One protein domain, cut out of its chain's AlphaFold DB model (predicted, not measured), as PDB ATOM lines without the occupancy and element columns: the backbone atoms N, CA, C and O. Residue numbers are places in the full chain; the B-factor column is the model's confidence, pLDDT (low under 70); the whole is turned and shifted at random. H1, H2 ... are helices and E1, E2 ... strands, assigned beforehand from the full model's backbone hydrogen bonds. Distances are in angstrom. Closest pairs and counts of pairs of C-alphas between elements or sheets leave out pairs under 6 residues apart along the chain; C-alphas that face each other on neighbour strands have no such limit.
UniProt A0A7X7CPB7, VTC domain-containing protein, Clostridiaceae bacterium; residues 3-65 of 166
ATOM      1  N   ILE A   3     -19.493   6.155   1.196       97.00
ATOM      2  CA  ILE A   3     -18.728   6.740   0.086       97.00
ATOM      3  C   ILE A   3     -17.472   5.900  -0.175       97.00
ATOM      4  O   ILE A   3     -17.221   4.930   0.547       97.00
ATOM      5  N   TYR A   4     -16.717   6.237  -1.219       95.31
ATOM      6  CA  TYR A   4     -15.475   5.560  -1.592       95.31
ATOM      7  C   TYR A   4     -14.383   6.601  -1.802       95.31
ATOM      8  O   TYR A   4     -14.649   7.608  -2.448       95.31
ATOM      9  N   ASN A   5     -13.177   6.345  -1.291       93.25
ATOM     10  CA  ASN A   5     -11.999   7.199  -1.493       93.25
ATOM     11  C   ASN A   5     -12.273   8.683  -1.179       93.25
ATOM     12  O   ASN A   5     -11.933   9.546  -1.979       93.25
ATOM     13  N   HIS A   6     -13.000   8.952  -0.088       90.94
ATOM     14  CA  HIS A   6     -13.426  10.298   0.333       90.94
ATOM     15  C   HIS A   6     -14.179  11.112  -0.741       90.94
ATOM     16  O   HIS A   6     -14.354  12.319  -0.620       90.94
ATOM     17  N   ASN A   7     -14.691  10.442  -1.775       92.94
ATOM     18  CA  ASN A   7     -15.352  11.064  -2.908       92.94
ATOM     19  C   ASN A   7     -16.882  10.997  -2.764       92.94
ATOM     20  O   ASN A   7     -17.463   9.941  -2.490       92.94
ATOM     21  N   ASP A   8     -17.542  12.128  -2.996       94.00
ATOM     22  CA  ASP A   8     -18.980  12.322  -2.833       94.00
ATOM     23  C   ASP A   8     -19.798  12.203  -4.132       94.00
ATOM     24  O   ASP A   8     -21.011  12.413  -4.124       94.00
ATOM     25  N   THR A   9     -19.175  11.775  -5.232       95.00
ATOM     26  CA  THR A   9     -19.846  11.521  -6.520       95.00
ATOM     27  C   THR A   9     -20.912  10.434  -6.389       95.00
ATOM     28  O   THR A   9     -21.966  10.504  -7.021       95.00
ATOM     29  N   VAL A  10     -20.653   9.404  -5.572       96.62
ATOM     30  CA  VAL A  10     -21.592   8.297  -5.339       96.62
ATOM     31  C   VAL A  10     -21.772   8.075  -3.844       96.62
ATOM     32  O   VAL A  10     -21.007   7.353  -3.203       96.62
ATOM     33  N   ILE A  11     -22.848   8.641  -3.302       98.19
ATOM     34  CA  ILE A  11     -23.222   8.478  -1.898       98.19
ATOM     35  C   ILE A  11     -24.330   7.432  -1.802       98.19
ATOM     36  O   ILE A  11     -25.446   7.624  -2.285       98.19
ATOM     37  N   LYS A  12     -24.024   6.306  -1.158       98.38
ATOM     38  CA  LYS A  12     -24.976   5.209  -0.954       98.38
ATOM     39  C   LYS A  12     -25.612   5.303   0.427       98.38
ATOM     40  O   LYS A  12     -24.928   5.250   1.453       98.38
ATOM     41  N   PHE A  13     -26.934   5.345   0.471       98.12
ATOM     42  CA  PHE A  13     -27.707   5.064   1.671       98.12
ATOM     43  C   PHE A  13     -28.075   3.579   1.675       98.12
ATOM     44  O   PHE A  13     -28.885   3.131   0.869       98.12
ATOM     45  N   GLU A  14     -27.429   2.794   2.539       98.12
ATOM     46  CA  GLU A  14     -27.598   1.339   2.590       98.12
ATOM     47  C   GLU A  14     -28.338   0.923   3.866       98.12
ATOM     48  O   GLU A  14     -27.937   1.325   4.960       98.12
ATOM     49  N   ARG A  15     -29.342   0.048   3.735       96.50
ATOM     50  CA  ARG A  15     -29.977  -0.656   4.861       96.50
ATOM     51  C   ARG A  15     -29.713  -2.150   4.753       96.50
ATOM     52  O   ARG A  15     -29.801  -2.726   3.671       96.50
ATOM     53  N   LYS A  16     -29.378  -2.770   5.887       93.81
ATOM     54  CA  LYS A  16     -29.265  -4.223   6.027       93.81
ATOM     55  C   LYS A  16     -30.302  -4.703   7.032       93.81
ATOM     56  O   LYS A  16     -30.235  -4.314   8.195       93.81
ATOM     57  N   SER A  17     -31.197  -5.573   6.590       92.81
ATOM     58  CA  SER A  17     -32.254  -6.153   7.417       92.81
ATOM     59  C   SER A  17     -32.060  -7.661   7.494       92.81
ATOM     60  O   SER A  17     -31.915  -8.323   6.466       92.81
ATOM     61  N   LYS A  18     -32.035  -8.216   8.707       89.38
ATOM     62  CA  LYS A  18     -31.986  -9.668   8.906       89.38
ATOM     63  C   LYS A  18     -33.412 -10.217   8.875       89.38
ATOM     64  O   LYS A  18     -34.216  -9.864   9.731       89.38
ATOM     65  N   ILE A  19     -33.715 -11.065   7.897       86.94
ATOM     66  CA  ILE A  19     -35.010 -11.735   7.740       86.94
ATOM     67  C   ILE A  19     -34.752 -13.233   7.893       86.94
ATOM     68  O   ILE A  19     -34.217 -13.878   6.990       86.94
ATOM     69  N   SER A  20     -35.090 -13.784   9.062       87.38
ATOM     70  CA  SER A  20     -34.738 -15.160   9.437       87.38
ATOM     71  C   SER A  20     -33.220 -15.415   9.290       87.38
ATOM     72  O   SER A  20     -32.417 -14.754   9.959       87.38
ATOM     73  N   SER A  21     -32.810 -16.335   8.412       81.25
ATOM     74  CA  SER A  21     -31.414 -16.665   8.100       81.25
ATOM     75  C   SER A  21     -30.774 -15.799   7.004       81.25
ATOM     76  O   SER A  21     -29.574 -15.925   6.771       81.25
ATOM     77  N   HIS A  22     -31.525 -14.905   6.355       81.62
ATOM     78  CA  HIS A  22     -31.053 -14.120   5.210       81.62
ATOM     79  C   HIS A  22     -30.838 -12.644   5.568       81.62
ATOM     80  O   HIS A  22     -31.481 -12.096   6.466       81.62
ATOM     81  N   ILE A  23     -29.930 -11.979   4.847       89.19
ATOM     82  CA  ILE A  23     -29.703 -10.532   4.952       89.19
ATOM     83  C   ILE A  23     -30.206  -9.874   3.672       89.19
ATOM     84  O   ILE A  23     -29.615 -10.051   2.608       89.19
ATOM     85  N   LEU A  24     -31.265  -9.075   3.789       92.44
ATOM     86  CA  LEU A  24     -31.719  -8.191   2.723       92.44
ATOM     87  C   LEU A  24     -30.886  -6.908   2.756       92.44
ATOM     88  O   LEU A  24     -30.764  -6.269   3.805       92.44
ATOM     89  N   LYS A  25     -30.316  -6.532   1.608       94.06
ATOM     90  CA  LYS A  25     -29.615  -5.260   1.430       94.06
ATOM     91  C   LYS A  25     -30.385  -4.385   0.449       94.06
ATOM     92  O   LYS A  25     -30.563  -4.766  -0.701       94.06
ATOM     93  N   GLU A  26     -30.758  -3.194   0.893       97.38
ATOM     94  CA  GLU A  26     -31.382  -2.162   0.065       97.38
ATOM     95  C   GLU A  26     -30.446  -0.961  -0.051       97.38
ATOM     96  O   GLU A  26     -29.663  -0.679   0.864       97.38
ATOM     97  N   ILE A  27     -30.497  -0.277  -1.194       97.94
ATOM     98  CA  ILE A  27     -29.628   0.858  -1.501       97.94
ATOM     99  C   ILE A  27     -30.464   1.965  -2.143       97.94
ATOM    100  O   ILE A  27     -31.211   1.712  -3.084       97.94
ATOM    101  N   ALA A  28     -30.287   3.190  -1.661       98.06
ATOM    102  CA  ALA A  28     -30.687   4.417  -2.335       98.06
ATOM    103  C   ALA A  28     -29.439   5.265  -2.616       98.06
ATOM    104  O   ALA A  28     -28.456   5.198  -1.873       98.06
ATOM    105  N   LEU A  29     -29.468   6.043  -3.695       97.88
ATOM    106  CA  LEU A  29     -28.446   7.052  -3.960       97.88
ATOM    107  C   LEU A  29     -28.895   8.374  -3.352       97.88
ATOM    108  O   LEU A  29     -30.072   8.718  -3.439       97.88
ATOM    109  N   LEU A  30     -27.953   9.082  -2.743       97.69
ATOM    110  CA  LEU A  30     -28.166  10.418  -2.211       97.69
ATOM    111  C   LEU A  30     -27.400  11.430  -3.046       97.69
ATOM    112  O   LEU A  30     -26.264  11.187  -3.458       97.69
ATOM    113  N   LYS A  31     -28.005  12.597  -3.228       96.75
ATOM    114  CA  LYS A  31     -27.284  13.811  -3.592       96.75
ATOM    115  C   LYS A  31     -26.477  14.288  -2.386       96.75
ATOM    116  O   LYS A  31     -26.848  14.037  -1.237       96.75
ATOM    117  N   ARG A  32     -25.408  15.044  -2.644       96.56
ATOM    118  CA  ARG A  32     -24.539  15.575  -1.585       96.56
ATOM    119  C   ARG A  32     -25.309  16.350  -0.511       96.56
ATOM    120  O   ARG A  32     -25.195  16.031   0.665       96.56
ATOM    121  N   TRP A  33     -26.195  17.258  -0.921       96.44
ATOM    122  CA  TRP A  33     -27.003  18.049   0.013       96.44
ATOM    123  C   TRP A  33     -27.954  17.201   0.879       96.44
ATOM    124  O   TRP A  33     -28.221  17.560   2.023       96.44
ATOM    125  N   GLU A  34     -28.471  16.077   0.367       97.19
ATOM    126  CA  GLU A  34     -29.327  15.168   1.145       97.19
ATOM    127  C   GLU A  34     -28.509  14.488   2.242       97.19
ATOM    128  O   GLU A  34     -28.947  14.372   3.385       97.19
ATOM    129  N   ALA A  35     -27.292  14.068   1.893       97.25
ATOM    130  CA  ALA A  35     -26.358  13.457   2.818       97.25
ATOM    131  C   ALA A  35     -25.903  14.432   3.915       97.25
ATOM    132  O   ALA A  35     -25.914  14.057   5.086       97.25
ATOM    133  N   ASP A  36     -25.580  15.680   3.565       96.25
ATOM    134  CA  ASP A  36     -25.190  16.712   4.536       96.25
ATOM    135  C   ASP A  36     -26.320  17.005   5.541       96.25
ATOM    136  O   ASP A  36     -26.078  17.127   6.747       96.25
ATOM    137  N   ARG A  37     -27.575  17.050   5.066       97.06
ATOM    138  CA  ARG A  37     -28.754  17.212   5.932       97.06
ATOM    139  C   ARG A  37     -28.961  16.009   6.849       97.06
ATOM    140  O   ARG A  37     -29.182  16.205   8.038       97.06
ATOM    141  N   ILE A  38     -28.810  14.783   6.341       96.75
ATOM    142  CA  ILE A  38     -28.873  13.559   7.162       96.75
ATOM    143  C   ILE A  38     -27.788  13.560   8.244       96.75
ATOM    144  O   ILE A  38     -28.078  13.224   9.390       96.75
ATOM    145  N   VAL A  39     -26.551  13.936   7.906       95.44
ATOM    146  CA  VAL A  39     -25.432  14.029   8.862       95.44
ATOM    147  C   VAL A  39     -25.693  15.093   9.930       95.44
ATOM    148  O   VAL A  39     -25.333  14.899  11.086       95.44
ATOM    149  N   SER A  40     -26.363  16.182   9.558       95.12
ATOM    150  CA  SER A  40     -26.763  17.262  10.470       95.12
ATOM    151  C   SER A  40     -28.084  16.995  11.203       95.12
ATOM    152  O   SER A  40     -28.624  17.899  11.835       95.12
ATOM    153  N   GLU A  41     -28.611  15.773  11.105       95.88
ATOM    154  CA  GLU A  41     -29.868  15.327  11.712       95.88
ATOM    155  C   GLU A  41     -31.132  16.088  11.258       95.88
ATOM    156  O   GLU A  41     -32.174  16.068  11.917       95.88
ATOM    157  N   ASP A  42     -31.081  16.721  10.086       96.56
ATOM    158  CA  ASP A  42     -32.228  17.360   9.447       96.56
ATOM    159  C   ASP A  42     -32.895  16.411   8.442       96.56
ATOM    160  O   ASP A  42     -32.553  16.342   7.261       96.56
ATOM    161  N   TYR A  43     -33.893  15.675   8.924       97.19
ATOM    162  CA  TYR A  43     -34.573  14.627   8.160       97.19
ATOM    163  C   TYR A  43     -35.853  15.085   7.458       97.19
ATOM    164  O   TYR A  43     -36.481  14.287   6.765       97.19
ATOM    165  N   ASN A  44     -36.283  16.340   7.629       96.12
ATOM    166  CA  ASN A  44     -37.617  16.784   7.196       96.12
ATOM    167  C   ASN A  44     -37.854  16.604   5.692       96.12
ATOM    168  O   ASN A  44     -38.954  16.256   5.271       96.12
ATOM    169  N   PHE A  45     -36.811  16.783   4.881       96.19
ATOM    170  CA  PHE A  45     -36.903  16.620   3.430       96.19
ATOM    171  C   PHE A  45     -37.262  15.190   3.000       96.19
ATOM    172  O   PHE A  45     -37.875  14.999   1.953       96.19
ATOM    173  N   LEU A  46     -36.932  14.189   3.823       96.94
ATOM    174  CA  LEU A  46     -37.217  12.787   3.534       96.94
ATOM    175  C   LEU A  46     -38.719  12.474   3.583       96.94
ATOM    176  O   LEU A  46     -39.145  11.481   3.003       96.94
ATOM    177  N   ALA A  47     -39.545  13.315   4.214       94.62
ATOM    178  CA  ALA A  47     -41.000  13.141   4.206       94.62
ATOM    179  C   ALA A  47     -41.598  13.215   2.786       94.62
ATOM    180  O   ALA A  47     -42.644  12.619   2.520       94.62
ATOM    181  N   HIS A  48     -40.915  13.920   1.879       94.31
ATOM    182  CA  HIS A  48     -41.360  14.197   0.514       94.31
ATOM    183  C   HIS A  48     -40.605  13.391  -0.551       94.31
ATOM    184  O   HIS A  48     -40.760  13.658  -1.737       94.31
ATOM    185  N   THR A  49     -39.771  12.426  -0.155       95.38
ATOM    186  CA  THR A  49     -39.048  11.580  -1.111       95.38
ATOM    187  C   THR A  49     -39.951  10.488  -1.692       95.38
ATOM    188  O   THR A  49     -40.722   9.848  -0.971       95.38
ATOM    189  N   ASP A  50     -39.799  10.220  -2.989       94.88
ATOM    190  CA  ASP A  50     -40.434   9.075  -3.658       94.88
ATOM    191  C   ASP A  50     -39.671   7.763  -3.414       94.88
ATOM    192  O   ASP A  50     -40.164   6.667  -3.690       94.88
ATOM    193  N   ASN A  51     -38.451   7.840  -2.870       97.19
ATOM    194  CA  ASN A  51     -37.663   6.655  -2.576       97.19
ATOM    195  C   ASN A  51     -38.183   5.958  -1.308       97.19
ATOM    196  O   ASN A  51     -38.016   6.453  -0.192       97.19
ATOM    197  N   ARG A  52     -38.753   4.758  -1.473       96.69
ATOM    198  CA  ARG A  52     -39.314   3.962  -0.367       96.69
ATOM    199  C   ARG A  52     -38.346   3.794   0.811       96.69
ATOM    200  O   ARG A  52     -38.761   3.973   1.951       96.69
ATOM    201  N   LEU A  53     -37.070   3.492   0.553       97.56
ATOM    202  CA  LEU A  53     -36.075   3.276   1.609       97.56
ATOM    203  C   LEU A  53     -35.844   4.547   2.439       97.56
ATOM    204  O   LEU A  53     -35.774   4.484   3.664       97.56
ATOM    205  N   LEU A  54     -35.742   5.698   1.778       97.88
ATOM    206  CA  LEU A  54     -35.534   6.987   2.438       97.88
ATOM    207  C   LEU A  54     -36.775   7.441   3.220       97.88
ATOM    208  O   LEU A  54     -36.650   7.973   4.323       97.88
ATOM    209  N   LYS A  55     -37.972   7.164   2.694       97.12
ATOM    210  CA  LYS A  55     -39.239   7.437   3.381       97.12
ATOM    211  C   LYS A  55     -39.426   6.558   4.619       97.12
ATOM    212  O   LYS A  55     -39.873   7.033   5.657       97.12
ATOM    213  N   GLU A  56     -39.049   5.285   4.539       96.69
ATOM    214  CA  GLU A  56     -39.036   4.392   5.700       96.69
ATOM    215  C   GLU A  56     -38.007   4.853   6.737       96.69
ATOM    216  O   GLU A  56     -38.331   4.923   7.920       96.69
ATOM    217  N   PHE A  57     -36.810   5.265   6.302       97.31
ATOM    218  CA  PHE A  57     -35.815   5.846   7.202       97.31
ATOM    219  C   PHE A  57     -36.354   7.084   7.930       97.31
ATOM    220  O   PHE A  57     -36.177   7.181   9.141       97.31
ATOM    221  N   TYR A  58     -37.085   7.977   7.251       97.62
ATOM    222  CA  TYR A  58     -37.746   9.119   7.897       97.62
ATOM    223  C   TYR A  58     -38.647   8.684   9.060       97.62
ATOM    224  O   TYR A  58     -38.521   9.207  10.168       97.62
ATOM    225  N   VAL A  59     -39.505   7.683   8.842       96.81
ATOM    226  CA  VAL A  59     -40.365   7.128   9.901       96.81
ATOM    227  C   VAL A  59     -39.520   6.583  11.052       96.81
ATOM    228  O   VAL A  59     -39.824   6.835  12.215       96.81
ATOM    229  N   GLU A  60     -38.420   5.893  10.760       96.56
ATOM    230  CA  GLU A  60     -37.528   5.364  11.795       96.56
ATOM    231  C   GLU A  60     -36.796   6.459  12.585       96.56
ATOM    232  O   GLU A  60     -36.602   6.301  13.792       96.56
ATOM    233  N   THR A  61     -36.456   7.597  11.971       96.31
ATOM    234  CA  THR A  61     -35.906   8.749  12.711       96.31
ATOM    235  C   THR A  61     -36.918   9.321  13.706       96.31
ATOM    236  O   THR A  61     -36.545   9.734  14.802       96.31
ATOM    237  N   ARG A  62     -38.217   9.287  13.373       95.06
ATOM    238  CA  ARG A  62     -39.298   9.817  14.220       95.06
ATOM    239  C   ARG A  62     -39.759   8.839  15.293       95.06
ATOM    240  O   ARG A  62     -39.988   9.247  16.425       95.06
ATOM    241  N   CYS A  63     -39.890   7.560  14.955       95.75
ATOM    242  CA  CYS A  63     -40.455   6.553  15.854       95.75
ATOM    243  C   CYS A  63     -39.398   5.808  16.675       95.75
ATOM    244  O   CYS A  63     -39.714   5.302  17.748       95.75
ATOM    245  N   LYS A  64     -38.164   5.695  16.169       94.12
ATOM    246  CA  LYS A  64     -37.081   4.915  16.795       94.12
ATOM    247  C   LYS A  64     -35.854   5.761  17.140       94.12
ATOM    248  O   LYS A  64     -34.844   5.200  17.553       94.12
ATOM    249  N   LEU A  65     -35.928   7.083  16.948       93.56
ATOM    250  CA  LEU A  65     -34.829   8.023  17.189       93.56
ATOM    251  C   LEU A  65     -33.537   7.626  16.457       93.56
ATOM    252  O   LEU A  65     -32.436   7.810  16.977       93.56
TER     253      LEU A  65
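What this domain is: This is residues 3 to 65 of the 166 residues of the protein "VTC domain-containing protein" of Clostridiaceae bacterium (UniProt A0A7X7CPB7). A long hairpin of two strands, E1 and E2, makes the backbone of the shape, and three short helices follow one another in an arc along one side of it. H1 packs by the open end of the hairpin, H3 packs on its middle part, and H2 lies between these two helices, away from the strands, while the turn at residues 20 and 21 lies at one end of the longest axis. The printed part has 63 residues, with two named strands and then three named helices in the order E1, E2, H1, H2, H3; the sheet, E1 - E2, is antiparallel, and the class is mixed, helices and strands. The whole is only just compact, close to loose, with a radius of gyration of the C-alphas of 12.6 A and spans of 35 by 30 by 21 A.

Where its parts are: E1, residues 7 to 19, begins with C-alpha 7 at (-15.352, 11.064, -2.908) and is 31.9 A long from first to last C-alpha; it bends by 67 degrees at residue 10. E2, residues 22 to 30, is 25.8 A long and ends with C-alpha 30 at (-28.166, 10.418, -2.211). H1 is residues 32 to 39, 10.6 A long, and H2 is residues 44 to 48, 8.1 A long. H3, residues 52 to 63, is the longest helix, 16.5 A, and ends with C-alpha 63 at (-40.455, 6.553, 15.854).

How they stand to each other: E1 and E2 are a hairpin of antiparallel neighbours, with 153 degrees between their directions. The C-alphas of Glu 14 and Ile 27 face each other at 4.6 A. N 13 and O 28 are within hydrogen-bond range at 2.8 A, as are N 24 and O 17 at 2.9 A. The closest C-alphas of H3 and E2 are those of Leu 53 and Ala 28, 6.8 A apart. The closest C-alphas of H1 and E1 are those of Arg 32 and Asp 8, 6.6 A apart. H2 and H3 touch, H3 with residues 54 to 58 alone; their closest C-alphas are those of Leu 46 and Lys 55, 5.7 A apart. H1 and H2 are near each other, with 8 pairs of C-alphas within 10 A. H1 and H3 are apart, and H2 is apart from E1 and from E2. In H1 and H3 every O i to N i+4 pair is within hydrogen-bond range; in H2 0 of 1 is, beside 2 of 2 O i to N i+3 pairs.

The domain as a whole: The two C-alphas farthest apart are those of Ser 21 and Trp 33, at 35.9 A. The printed part has no cut, and the four links between its named elements are tight. The mean pLDDT of the printed part is 95.1, and no printed residue is under 70.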